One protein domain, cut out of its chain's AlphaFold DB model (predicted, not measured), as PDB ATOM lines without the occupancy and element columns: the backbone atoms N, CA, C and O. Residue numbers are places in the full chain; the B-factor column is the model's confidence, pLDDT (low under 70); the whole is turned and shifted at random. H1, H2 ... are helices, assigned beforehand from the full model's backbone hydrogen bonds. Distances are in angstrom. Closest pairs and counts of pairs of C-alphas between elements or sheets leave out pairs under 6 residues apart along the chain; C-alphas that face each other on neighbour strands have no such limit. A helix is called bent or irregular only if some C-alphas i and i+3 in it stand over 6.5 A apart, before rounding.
ATOM      1  N   ALA A  63     158.913 159.825 166.305       41.28
ATOM      2  CA  ALA A  63     157.871 160.148 165.340       41.28
ATOM      3  C   ALA A  63     158.115 161.574 164.812       41.28
ATOM      4  O   ALA A  63     158.175 162.516 165.612       41.28
ATOM      5  N   PRO A  64     158.287 161.765 163.492       40.34
ATOM      6  CA  PRO A  64     158.542 163.082 162.948       40.34
ATOM      7  C   PRO A  64     157.231 163.853 163.017       40.34
ATOM      8  O   PRO A  64     156.360 163.709 162.167       40.34
ATOM      9  N   THR A  65     157.066 164.693 164.035       43.16
ATOM     10  CA  THR A  65     155.855 165.519 164.157       43.16
ATOM     11  C   THR A  65     155.764 166.558 163.032       43.16
ATOM     12  O   THR A  65     154.705 167.140 162.823       43.16
ATOM     13  N   LYS A  66     156.854 166.778 162.277       43.59
ATOM     14  CA  LYS A  66     156.944 167.566 161.035       43.59
ATOM     15  C   LYS A  66     158.059 166.990 160.148       43.59
ATOM     16  O   LYS A  66     159.000 166.415 160.703       43.59
ATOM     17  N   PRO A  67     158.017 167.161 158.810       43.03
ATOM     18  CA  PRO A  67     159.152 166.831 157.956       43.03
ATOM     19  C   PRO A  67     160.400 167.530 158.499       43.03
ATOM     20  O   PRO A  67     160.451 168.756 158.629       43.03
ATOM     21  N   VAL A  68     161.382 166.723 158.891       57.03
ATOM     22  CA  VAL A  68     162.632 167.207 159.464       57.03
ATOM     23  C   VAL A  68     163.355 167.996 158.381       57.03
ATOM     24  O   VAL A  68     163.812 167.432 157.387       57.03
ATOM     25  N   LYS A  69     163.426 169.319 158.547       63.84
ATOM     26  CA  LYS A  69     164.112 170.196 157.597       63.84
ATOM     27  C   LYS A  69     165.583 169.777 157.527       63.84
ATOM     28  O   LYS A  69     166.293 169.839 158.528       63.84
ATOM     29  N   LYS A  70     166.021 169.326 156.350       76.00
ATOM     30  CA  LYS A  70     167.413 168.942 156.098       76.00
ATOM     31  C   LYS A  70     168.318 170.155 156.328       76.00
ATOM     32  O   LYS A  70     168.039 171.237 155.809       76.00
ATOM     33  N   ILE A  71     169.389 169.977 157.098       85.81
ATOM     34  CA  ILE A  71     170.371 171.038 157.341       85.81
ATOM     35  C   ILE A  71     171.162 171.267 156.051       85.81
ATOM     36  O   ILE A  71     171.746 170.341 155.488       85.81
ATOM     37  N   ASN A  72     171.169 172.509 155.566       87.06
ATOM     38  CA  ASN A  72     171.939 172.889 154.390       87.06
ATOM     39  C   ASN A  72     173.387 173.203 154.788       87.06
ATOM     40  O   ASN A  72     173.722 174.340 155.119       87.06
ATOM     41  N   CYS A  73     174.256 172.195 154.746       89.38
ATOM     42  CA  CYS A  73     175.655 172.377 155.124       89.38
ATOM     43  C   CYS A  73     176.430 173.343 154.220       89.38
ATOM     44  O   CYS A  73     177.360 173.982 154.702       89.38
ATOM     45  N   ALA A  74     176.036 173.521 152.955       88.12
ATOM     46  CA  ALA A  74     176.673 174.516 152.089       88.12
ATOM     47  C   ALA A  74     176.437 175.946 152.606       88.12
ATOM     48  O   ALA A  74     177.334 176.782 152.563       88.12
ATOM     49  N   GLU A  75     175.247 176.211 153.145       85.56
ATOM     50  CA  GLU A  75     174.909 177.496 153.759       85.56
ATOM     51  C   GLU A  75     175.603 177.676 155.114       85.56
ATOM     52  O   GLU A  75     176.215 178.713 155.359       85.56
ATOM     53  N   VAL A  76     175.573 176.648 155.970       83.69
ATOM     54  CA  VAL A  76     176.210 176.680 157.300       83.69
ATOM     55  C   VAL A  76     177.727 176.901 157.205       83.69
ATOM     56  O   VAL A  76     178.306 177.574 158.055       83.69
ATOM     57  N   LEU A  77     178.381 176.369 156.167       86.31
ATOM     58  CA  LEU A  77     179.830 176.487 155.965       86.31
ATOM     59  C   LEU A  77     180.251 177.713 155.133       86.31
ATOM     60  O   LEU A  77     181.450 177.972 155.018       86.31
ATOM     61  N   LYS A  78     179.304 178.491 154.585       81.75
ATOM     62  CA  LYS A  78     179.561 179.596 153.638       81.75
ATOM     63  C   LYS A  78     180.528 180.666 154.172       81.75
ATOM     64  O   LYS A  78     181.255 181.266 153.389       81.75
ATOM     65  N   ASN A  79     180.584 180.861 155.492       68.81
ATOM     66  CA  ASN A  79     181.376 181.912 156.145       68.81
ATOM     67  C   ASN A  79     182.719 181.424 156.726       68.81
ATOM     68  O   ASN A  79     183.177 181.930 157.750       68.81
ATOM     69  N   GLY A  80     183.357 180.425 156.103       61.81
ATOM     70  CA  GLY A  80     184.797 180.180 156.277       61.81
ATOM     71  C   GLY A  80     185.268 179.926 157.715       61.81
ATOM     72  O   GLY A  80     186.385 180.305 158.055       61.81
ATOM     73  N   ASN A  81     184.437 179.265 158.531       62.84
ATOM     74  CA  ASN A  81     184.633 178.907 159.950       62.84
ATOM     75  C   ASN A  81     184.039 179.840 161.017       62.84
ATOM     76  O   ASN A  81     184.251 179.577 162.199       62.84
ATOM     77  N   LYS A  82     183.268 180.876 160.663       69.38
ATOM     78  CA  LYS A  82     182.588 181.704 161.672       69.38
ATOM     79  C   LYS A  82     181.081 181.488 161.658       69.38
ATOM     80  O   LYS A  82     180.432 181.656 160.627       69.38
ATOM     81  N   ILE A  83     180.526 181.165 162.823       81.12
ATOM     82  CA  ILE A  83     179.080 181.215 163.030       81.12
ATOM     83  C   ILE A  83     178.704 182.637 163.372       81.12
ATOM     84  O   ILE A  83     179.192 183.204 164.350       81.12
ATOM     85  N   ASP A  84     177.837 183.205 162.546       80.38
ATOM     86  CA  ASP A  84     177.178 184.446 162.892       80.38
ATOM     87  C   ASP A  84     176.046 184.152 163.879       80.38
ATOM     88  O   ASP A  84     175.075 183.461 163.560       80.38
ATOM     89  N   CYS A  85     176.218 184.640 165.104       84.12
ATOM     90  CA  CYS A  85     175.233 184.530 166.169       84.12
ATOM     91  C   CYS A  85     174.438 185.824 166.376       84.12
ATOM     92  O   CYS A  85     173.676 185.919 167.340       84.12
ATOM     93  N   GLN A  86     174.603 186.823 165.505       85.12
ATOM     94  CA  GLN A  86     173.867 188.075 165.602       85.12
ATOM     95  C   GLN A  86     172.355 187.818 165.526       85.12
ATOM     96  O   GLN A  86     171.856 187.133 164.636       85.12
ATOM     97  N   GLY A  87     171.616 188.347 166.506       83.69
ATOM     98  CA  GLY A  87     170.165 188.165 166.608       83.69
ATOM     99  C   GLY A  87     169.713 186.791 167.120       83.69
ATOM    100  O   GLY A  87     168.510 186.562 167.236       83.69
ATOM    101  N   LEU A  88     170.635 185.886 167.465       81.38
ATOM    102  CA  LEU A  88     170.305 184.603 168.083       81.38
ATOM    103  C   LEU A  88     170.404 184.677 169.608       81.38
ATOM    104  O   LEU A  88     171.278 185.331 170.173       81.38
ATOM    105  N   SER A  89     169.534 183.931 170.291       80.75
ATOM    106  CA  SER A  89     169.726 183.644 171.714       80.75
ATOM    107  C   SER A  89     170.979 182.788 171.921       80.75
ATOM    108  O   SER A  89     171.431 182.101 171.002       80.75
ATOM    109  N   HIS A  90     171.502 182.750 173.150       75.94
ATOM    110  CA  HIS A  90     172.635 181.882 173.490       75.94
ATOM    111  C   HIS A  90     172.383 180.418 173.085       75.94
ATOM    112  O   HIS A  90     173.219 179.808 172.425       75.94
ATOM    113  N   LYS A  91     171.190 179.878 173.384       76.88
ATOM    114  CA  LYS A  91     170.799 178.514 172.985       76.88
ATOM    115  C   LYS A  91     170.804 178.334 171.464       76.88
ATOM    116  O   LYS A  91     171.303 177.331 170.963       76.88
ATOM    117  N   GLY A  92     170.263 179.310 170.732       80.38
ATOM    118  CA  GLY A  92     170.237 179.293 169.269       80.38
ATOM    119  C   GLY A  92     171.642 179.301 168.669       80.38
ATOM    120  O   GLY A  92     171.946 178.475 167.817       80.38
ATOM    121  N   CYS A  93     172.520 180.170 169.168       82.56
ATOM    122  CA  CYS A  93     173.927 180.224 168.766       82.56
ATOM    123  C   CYS A  93     174.653 178.896 169.049       82.56
ATOM    124  O   CYS A  93     175.324 178.355 168.172       82.56
ATOM    125  N   THR A  94     174.458 178.314 170.237       83.81
ATOM    126  CA  THR A  94     175.035 177.011 170.610       83.81
ATOM    127  C   THR A  94     174.557 175.885 169.698       83.81
ATOM    128  O   THR A  94     175.369 175.076 169.252       83.81
ATOM    129  N   LEU A  95     173.266 175.843 169.354       85.81
ATOM    130  CA  LEU A  95     172.756 174.878 168.383       85.81
ATOM    131  C   LEU A  95     173.433 175.047 167.019       85.81
ATOM    132  O   LEU A  95     173.912 174.064 166.462       85.81
ATOM    133  N   ARG A  96     173.551 176.282 166.514       87.00
ATOM    134  CA  ARG A  96     174.249 176.547 165.245       87.00
ATOM    135  C   ARG A  96     175.708 176.090 165.294       87.00
ATOM    136  O   ARG A  96     176.173 175.504 164.319       87.00
ATOM    137  N   ASN A  97     176.397 176.277 166.425       88.00
ATOM    138  CA  ASN A  97     177.764 175.775 166.645       88.00
ATOM    139  C   ASN A  97     177.855 174.260 166.470       88.00
ATOM    140  O   ASN A  97     178.765 173.765 165.798       88.00
ATOM    141  N   TRP A  98     176.878 173.525 166.990       91.00
ATOM    142  CA  TRP A  98     176.820 172.077 166.830       91.00
ATOM    143  C   TRP A  98     176.438 171.631 165.420       91.00
ATOM    144  O   TRP A  98     177.067 170.714 164.893       91.00
ATOM    145  N   GLU A  99     175.485 172.295 164.768       92.25
ATOM    146  CA  GLU A  99     175.147 172.019 163.365       92.25
ATOM    147  C   GLU A  99     176.356 172.238 162.445       92.25
ATOM    148  O   GLU A  99     176.649 171.408 161.590       92.25
ATOM    149  N   TRP A 100     177.113 173.316 162.648       92.25
ATOM    150  CA  TRP A 100     178.348 173.578 161.907       92.25
ATOM    151  C   TRP A 100     179.412 172.515 162.150       92.25
ATOM    152  O   TRP A 100     180.017 172.025 161.195       92.25
ATOM    153  N   ALA A 101     179.612 172.111 163.408       91.88
ATOM    154  CA  ALA A 101     180.534 171.032 163.736       91.88
ATOM    155  C   ALA A 101     180.120 169.718 163.049       91.88
ATOM    156  O   ALA A 101     180.976 168.992 162.547       91.88
ATOM    157  N   GLY A 102     178.814 169.445 162.969       94.38
ATOM    158  CA  GLY A 102     178.269 168.310 162.228       94.38
ATOM    159  C   GLY A 102     178.518 168.424 160.730       94.38
ATOM    160  O   GLY A 102     179.050 167.499 160.125       94.38
ATOM    161  N   CYS A 103     178.262 169.588 160.136       94.06
ATOM    162  CA  CYS A 103     178.535 169.830 158.721       94.06
ATOM    163  C   CYS A 103     180.016 169.677 158.361       94.06
ATOM    164  O   CYS A 103     180.327 169.209 157.268       94.06
ATOM    165  N   LYS A 104     180.934 170.022 159.273       93.44
ATOM    166  CA  LYS A 104     182.367 169.751 159.097       93.44
ATOM    167  C   LYS A 104     182.714 168.268 159.169       93.44
ATOM    168  O   LYS A 104     183.621 167.848 158.465       93.44
ATOM    169  N   LYS A 105     182.000 167.492 159.989       94.44
ATOM    170  CA  LYS A 105     182.198 166.043 160.117       94.44
ATOM    171  C   LYS A 105     181.587 165.259 158.952       94.44
ATOM    172  O   LYS A 105     182.106 164.209 158.583       94.44
ATOM    173  N   ALA A 106     180.515 165.766 158.346       94.62
ATOM    174  CA  ALA A 106     179.754 165.056 157.316       94.62
ATOM    175  C   ALA A 106     180.591 164.489 156.148       94.62
ATOM    176  O   ALA A 106     180.350 163.341 155.766       94.62
ATOM    177  N   PRO A 107     181.595 165.204 155.595       94.44
ATOM    178  CA  PRO A 107     182.463 164.653 154.555       94.44
ATOM    179  C   PRO A 107     183.229 163.396 154.992       94.44
ATOM    180  O   PRO A 107     183.383 162.481 154.187       94.44
ATOM    181  N   GLU A 108     183.657 163.313 156.256       95.19
ATOM    182  CA  GLU A 108     184.385 162.156 156.809       95.19
ATOM    183  C   GLU A 108     183.483 160.923 156.984       95.19
ATOM    184  O   GLU A 108     183.955 159.785 156.979       95.19
ATOM    185  N   CYS A 109     182.177 161.141 157.137       95.44
ATOM    186  CA  CYS A 109     181.183 160.081 157.306       95.44
ATOM    187  C   CYS A 109     180.424 159.752 156.016       95.44
ATOM    188  O   CYS A 109     179.465 158.974 156.036       95.44
ATOM    189  N   LYS A 110     180.850 160.317 154.880       94.06
ATOM    190  CA  LYS A 110     180.231 160.067 153.579       94.06
ATOM    191  C   LYS A 110     180.302 158.578 153.228       94.06
ATOM    192  O   LYS A 110     181.358 157.963 153.298       94.06
ATOM    193  N   GLY A 111     179.167 158.014 152.820       90.44
ATOM    194  CA  GLY A 111     179.057 156.608 152.417       90.44
ATOM    195  C   GLY A 111     178.820 155.622 153.563       90.44
ATOM    196  O   GLY A 111     178.491 154.474 153.287       90.44
ATOM    197  N   LYS A 112     178.906 156.052 154.828       93.88
ATOM    198  CA  LYS A 112     178.557 155.213 155.983       93.88
ATOM    199  C   LYS A 112     177.046 155.213 156.212       93.88
ATOM    200  O   LYS A 112     176.378 156.231 156.002       93.88
ATOM    201  N   SER A 113     176.497 154.094 156.672       90.50
ATOM    202  CA  SER A 113     175.065 153.925 156.946       90.50
ATOM    203  C   SER A 113     174.836 153.234 158.294       90.50
ATOM    204  O   SER A 113     175.776 152.728 158.906       90.50
ATOM    205  N   GLY A 114     173.595 153.273 158.793       89.62
ATOM    206  CA  GLY A 114     173.227 152.639 160.062       89.62
ATOM    207  C   GLY A 114     174.149 153.031 161.224       89.62
ATOM    208  O   GLY A 114     174.563 154.183 161.347       89.62
ATOM    209  N   GLU A 115     174.494 152.055 162.059       90.25
ATOM    210  CA  GLU A 115     175.346 152.260 163.238       90.25
ATOM    211  C   GLU A 115     176.769 152.731 162.890       90.25
ATOM    212  O   GLU A 115     177.389 153.458 163.665       90.25
ATOM    213  N   GLU A 116     177.292 152.410 161.703       93.88
ATOM    214  CA  GLU A 116     178.612 152.892 161.275       93.88
ATOM    215  C   GLU A 116     178.619 154.399 161.007       93.88
ATOM    216  O   GLU A 116     179.621 155.079 161.259       93.88
ATOM    217  N   ALA A 117     177.501 154.938 160.513       94.06
ATOM    218  CA  ALA A 117     177.326 156.375 160.364       94.06
ATOM    219  C   ALA A 117     177.327 157.051 161.739       94.06
ATOM    220  O   ALA A 117     178.086 158.002 161.940       94.06
ATOM    221  N   LYS A 118     176.557 156.514 162.699       94.00
ATOM    222  CA  LYS A 118     176.539 157.021 164.079       94.00
ATOM    223  C   LYS A 118     177.931 156.999 164.689       94.00
ATOM    224  O   LYS A 118     178.440 158.050 165.060       94.00
ATOM    225  N   LYS A 119     178.590 155.840 164.686       94.44
ATOM    226  CA  LYS A 119     179.951 155.683 165.212       94.44
ATOM    227  C   LYS A 119     180.929 156.674 164.585       94.44
ATOM    228  O   LYS A 119     181.767 157.231 165.281       94.44
ATOM    229  N   CYS A 120     180.828 156.920 163.280       95.12
ATOM    230  CA  CYS A 120     181.665 157.918 162.624       95.12
ATOM    231  C   CYS A 120     181.417 159.338 163.132       95.12
ATOM    232  O   CYS A 120     182.376 160.077 163.347       95.12
ATOM    233  N   ALA A 121     180.153 159.733 163.287       95.19
ATOM    234  CA  ALA A 121     179.807 161.048 163.805       95.19
ATOM    235  C   ALA A 121     180.237 161.198 165.272       95.19
ATOM    236  O   ALA A 121     180.708 162.266 165.662       95.19
ATOM    237  N   ASP A 122     180.133 160.128 166.046       94.44
ATOM    238  CA  ASP A 122     180.407 160.107 167.476       94.44
ATOM    239  C   ASP A 122     181.896 160.023 167.831       94.44
ATOM    240  O   ASP A 122     182.315 160.560 168.851       94.44
ATOM    241  N   ASP A 123     182.736 159.441 166.973       89.81
ATOM    242  CA  ASP A 123     184.184 159.330 167.196       89.81
ATOM    243  C   ASP A 123     184.905 160.694 167.100       89.81
ATOM    244  O   ASP A 123     185.597 161.031 166.130       89.81
ATOM    245  N   ARG A 124     184.678 161.537 168.110       89.81
ATOM    246  CA  ARG A 124     185.172 162.904 168.251       89.81
ATOM    247  C   ARG A 124     185.591 163.187 169.682       89.81
ATOM    248  O   ARG A 124     185.027 162.667 170.643       89.81
ATOM    249  N   ASP A 125     186.565 164.085 169.800       85.12
ATOM    250  CA  ASP A 125     187.079 164.507 171.100       85.12
ATOM    251  C   ASP A 125     186.022 165.271 171.898       85.12
ATOM    252  O   ASP A 125     185.978 165.114 173.109       85.12
ATOM    253  N   VAL A 126     185.152 166.048 171.238       85.56
ATOM    254  CA  VAL A 126     184.099 166.841 171.887       85.56
ATOM    255  C   VAL A 126     182.766 166.661 171.158       85.56
ATOM    256  O   VAL A 126     182.674 166.866 169.943       85.56
ATOM    257  N   LEU A 127     181.728 166.340 171.930       88.12
ATOM    258  CA  LEU A 127     180.324 166.262 171.521       88.12
ATOM    259  C   LEU A 127     179.443 166.984 172.552       88.12
ATOM    260  O   LEU A 127     179.908 167.261 173.665       88.12
ATOM    261  N   PRO A 128     178.174 167.288 172.224       83.75
ATOM    262  CA  PRO A 128     177.194 167.653 173.236       83.75
ATOM    263  C   PRO A 128     177.134 166.579 174.322       83.75
ATOM    264  O   PRO A 128     177.225 165.391 174.027       83.75
ATOM    265  N   PHE A 129     176.998 166.999 175.578       74.75
ATOM    266  CA  PHE A 129     176.900 166.067 176.692       74.75
ATOM    267  C   PHE A 129     175.445 165.615 176.868       74.75
ATOM    268  O   PHE A 129     174.600 166.443 177.205       74.75
ATOM    269  N   GLY A 130     175.174 164.331 176.615       74.44
ATOM    270  CA  GLY A 130     173.835 163.731 176.659       74.44
ATOM    271  C   GLY A 130     173.041 163.819 175.346       74.44
ATOM    272  O   GLY A 130     173.353 164.604 174.443       74.44
ATOM    273  N   ALA A 131     172.005 162.984 175.237       69.12
ATOM    274  CA  ALA A 131     171.035 163.045 174.148       69.12
ATOM    275  C   ALA A 131     170.142 164.287 174.306       69.12
ATOM    276  O   ALA A 131     169.648 164.557 175.390       69.12
ATOM    277  N   GLY A 132     169.925 165.060 173.239       78.50
ATOM    278  CA  GLY A 132     169.075 166.256 173.303       78.50
ATOM    279  C   GLY A 132     169.135 167.100 172.035       78.50
ATOM    280  O   GLY A 132     169.728 166.690 171.031       78.50
ATOM    281  N   VAL A 133     168.545 168.300 172.064       81.50
ATOM    282  CA  VAL A 133     168.476 169.199 170.889       81.50
ATOM    283  C   VAL A 133     169.843 169.453 170.241       81.50
ATOM    284  O   VAL A 133     169.953 169.428 169.014       81.50
ATOM    285  N   TYR A 134     170.899 169.664 171.032       86.81
ATOM    286  CA  TYR A 134     172.238 169.939 170.501       86.81
ATOM    287  C   TYR A 134     172.860 168.724 169.804       86.81
ATOM    288  O   TYR A 134     173.374 168.857 168.694       86.81
ATOM    289  N   TYR A 135     172.764 167.537 170.412       87.81
ATOM    290  CA  TYR A 135     173.227 166.289 169.799       87.81
ATOM    291  C   TYR A 135     172.406 165.931 168.559       87.81
ATOM    292  O   TYR A 135     172.958 165.587 167.519       87.81
ATOM    293  N   THR A 136     171.093 166.140 168.615       89.44
ATOM    294  CA  THR A 136     170.201 165.935 167.471       89.44
ATOM    295  C   THR A 136     170.554 166.860 166.307       89.44
ATOM    296  O   THR A 136     170.628 166.411 165.164       89.44
ATOM    297  N   GLY A 137     170.793 168.149 166.576       90.06
ATOM    298  CA  GLY A 137     171.231 169.112 165.564       90.06
ATOM    299  C   GLY A 137     172.572 168.723 164.943       90.06
ATOM    300  O   GLY A 137     172.706 168.707 163.719       90.06
ATOM    301  N   TYR A 138     173.531 168.323 165.781       94.00
ATOM    302  CA  TYR A 138     174.822 167.799 165.343       94.00
ATOM    303  C   TYR A 138     174.669 166.588 164.407       94.00
ATOM    304  O   TYR A 138     175.173 166.606 163.285       94.00
ATOM    305  N   MET A 139     173.927 165.563 164.829       93.94
ATOM    306  CA  MET A 139     173.749 164.317 164.077       93.94
ATOM    307  C   MET A 139     173.013 164.527 162.757       93.94
ATOM    308  O   MET A 139     173.412 163.974 161.733       93.94
ATOM    309  N   ARG A 140     171.997 165.395 162.738       92.44
ATOM    310  CA  ARG A 140     171.290 165.780 161.506       92.44
ATOM    311  C   ARG A 140     172.191 166.471 160.488       92.44
ATOM    312  O   ARG A 140     171.893 166.423 159.297       92.44
ATOM    313  N   ALA A 141     173.249 167.134 160.942       93.56
ATOM    314  CA  ALA A 141     174.228 167.759 160.069       93.56
ATOM    315  C   ALA A 141     175.330 166.774 159.650       93.56
ATOM    316  O   ALA A 141     175.684 166.733 158.475       93.56
ATOM    317  N   ALA A 142     175.843 165.969 160.585       95.19
ATOM    318  CA  ALA A 142     176.944 165.032 160.356       95.19
ATOM    319  C   ALA A 142     176.537 163.816 159.517       95.19
ATOM    320  O   ALA A 142     177.232 163.435 158.579       95.19
ATOM    321  N   VAL A 143     175.411 163.197 159.855       94.38
ATOM    322  CA  VAL A 143     174.929 161.953 159.247       94.38
ATOM    323  C   VAL A 143     173.418 162.041 159.029       94.38
ATOM    324  O   VAL A 143     172.654 161.323 159.668       94.38
TER     325      VAL A 143
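Overview. This is residues 63 to 143 of the 228 residues of an uncharacterized protein of Cordyceps fumosorosea (strain ARSEF 2679) (UniProt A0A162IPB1). One long helix, H2, makes the backbone of the model; H4, a shorter helix, is packed side by side with it, and H3 turns back at a steep angle against H2's last part, residues 102 to 109. The very short H1 packs on H2 at residues 99 to 103, and from H1 a long loop, residues 77 to 89, leads round to where H2 begins. The printed part has 81 residues with four named helices, in the order H1, H2, H3, H4, and no named strand; the class is all helix. The whole is compact, with a radius of gyration of the C-alphas of 12.6 A and spans of 36 by 31 by 25 A.

Along the chain. H2 is residues 90 to 109, 28.5 A from first to last C-alpha; it begins with C-alpha 90 at (172.635, 181.882, 173.490) and ends with C-alpha 109 at (181.183, 160.081, 157.306). H2 is irregular, but only just: C-alphas 104 and 107 are 6.8 A apart, and its line is a rough one. H4 is residues 133 to 142, 14.1 A long, and ends with C-alpha 142 at (176.944, 165.032, 160.356). H3 is residues 114 to 122, 12.7 A long. H1 is residues 73 to 76, 4.9 A long.

Arrangement. H2 is the hub, touching the three other helices. H2 and H4 touch with 35 pairs of C-alphas within 8 A, the closest being those of Gly 102 and Ala 142, 4.0 A apart. They run the same way at a shallow tilt of 29 degrees. H2 touches H3 with residues 102 to 109 alone; the closest C-alphas are those of Cys 109 and Cys 120, 5.8 A apart. These two run opposite ways at a steep tilt of 60 degrees. H2 touches H1 with residues 99 to 103 alone, and the closest C-alphas are those of Cys 73 and Cys 103, 5.3 A apart. H3 and H4 only just touch, with 3 pairs of C-alphas within 8 A, the closest those of Ala 121 and Ala 142, 6.0 A apart; at 71 degrees they are only just about perpendicular. H1 and H4 are close but not clearly touching, with the C-alphas of Cys 73 and Ala 141 the closest at 6.9 A. H1 and H3 are apart. The helix packing is mostly crossed, only just: of 3 pairs that touch and have a tilt, 1 is at a shallow tilt. In H3 and H4 every O i to N i+4 pair is within hydrogen-bond range, in H2 14 of 16 are, and H1 is too short for such a pair.

Size, cuts and confidence. The two C-alphas farthest apart are those of Gly 87 and Glu 116, at 36.7 A. The printed part has no cut. The link from H1 to H2 is long, with 13 residues; that from H2 to H3 is tight, and that from H3 to H4 is short. The mean pLDDT of the printed part is 83.3, and residues 63 to 69, 79 to 82 and 131 are under 70.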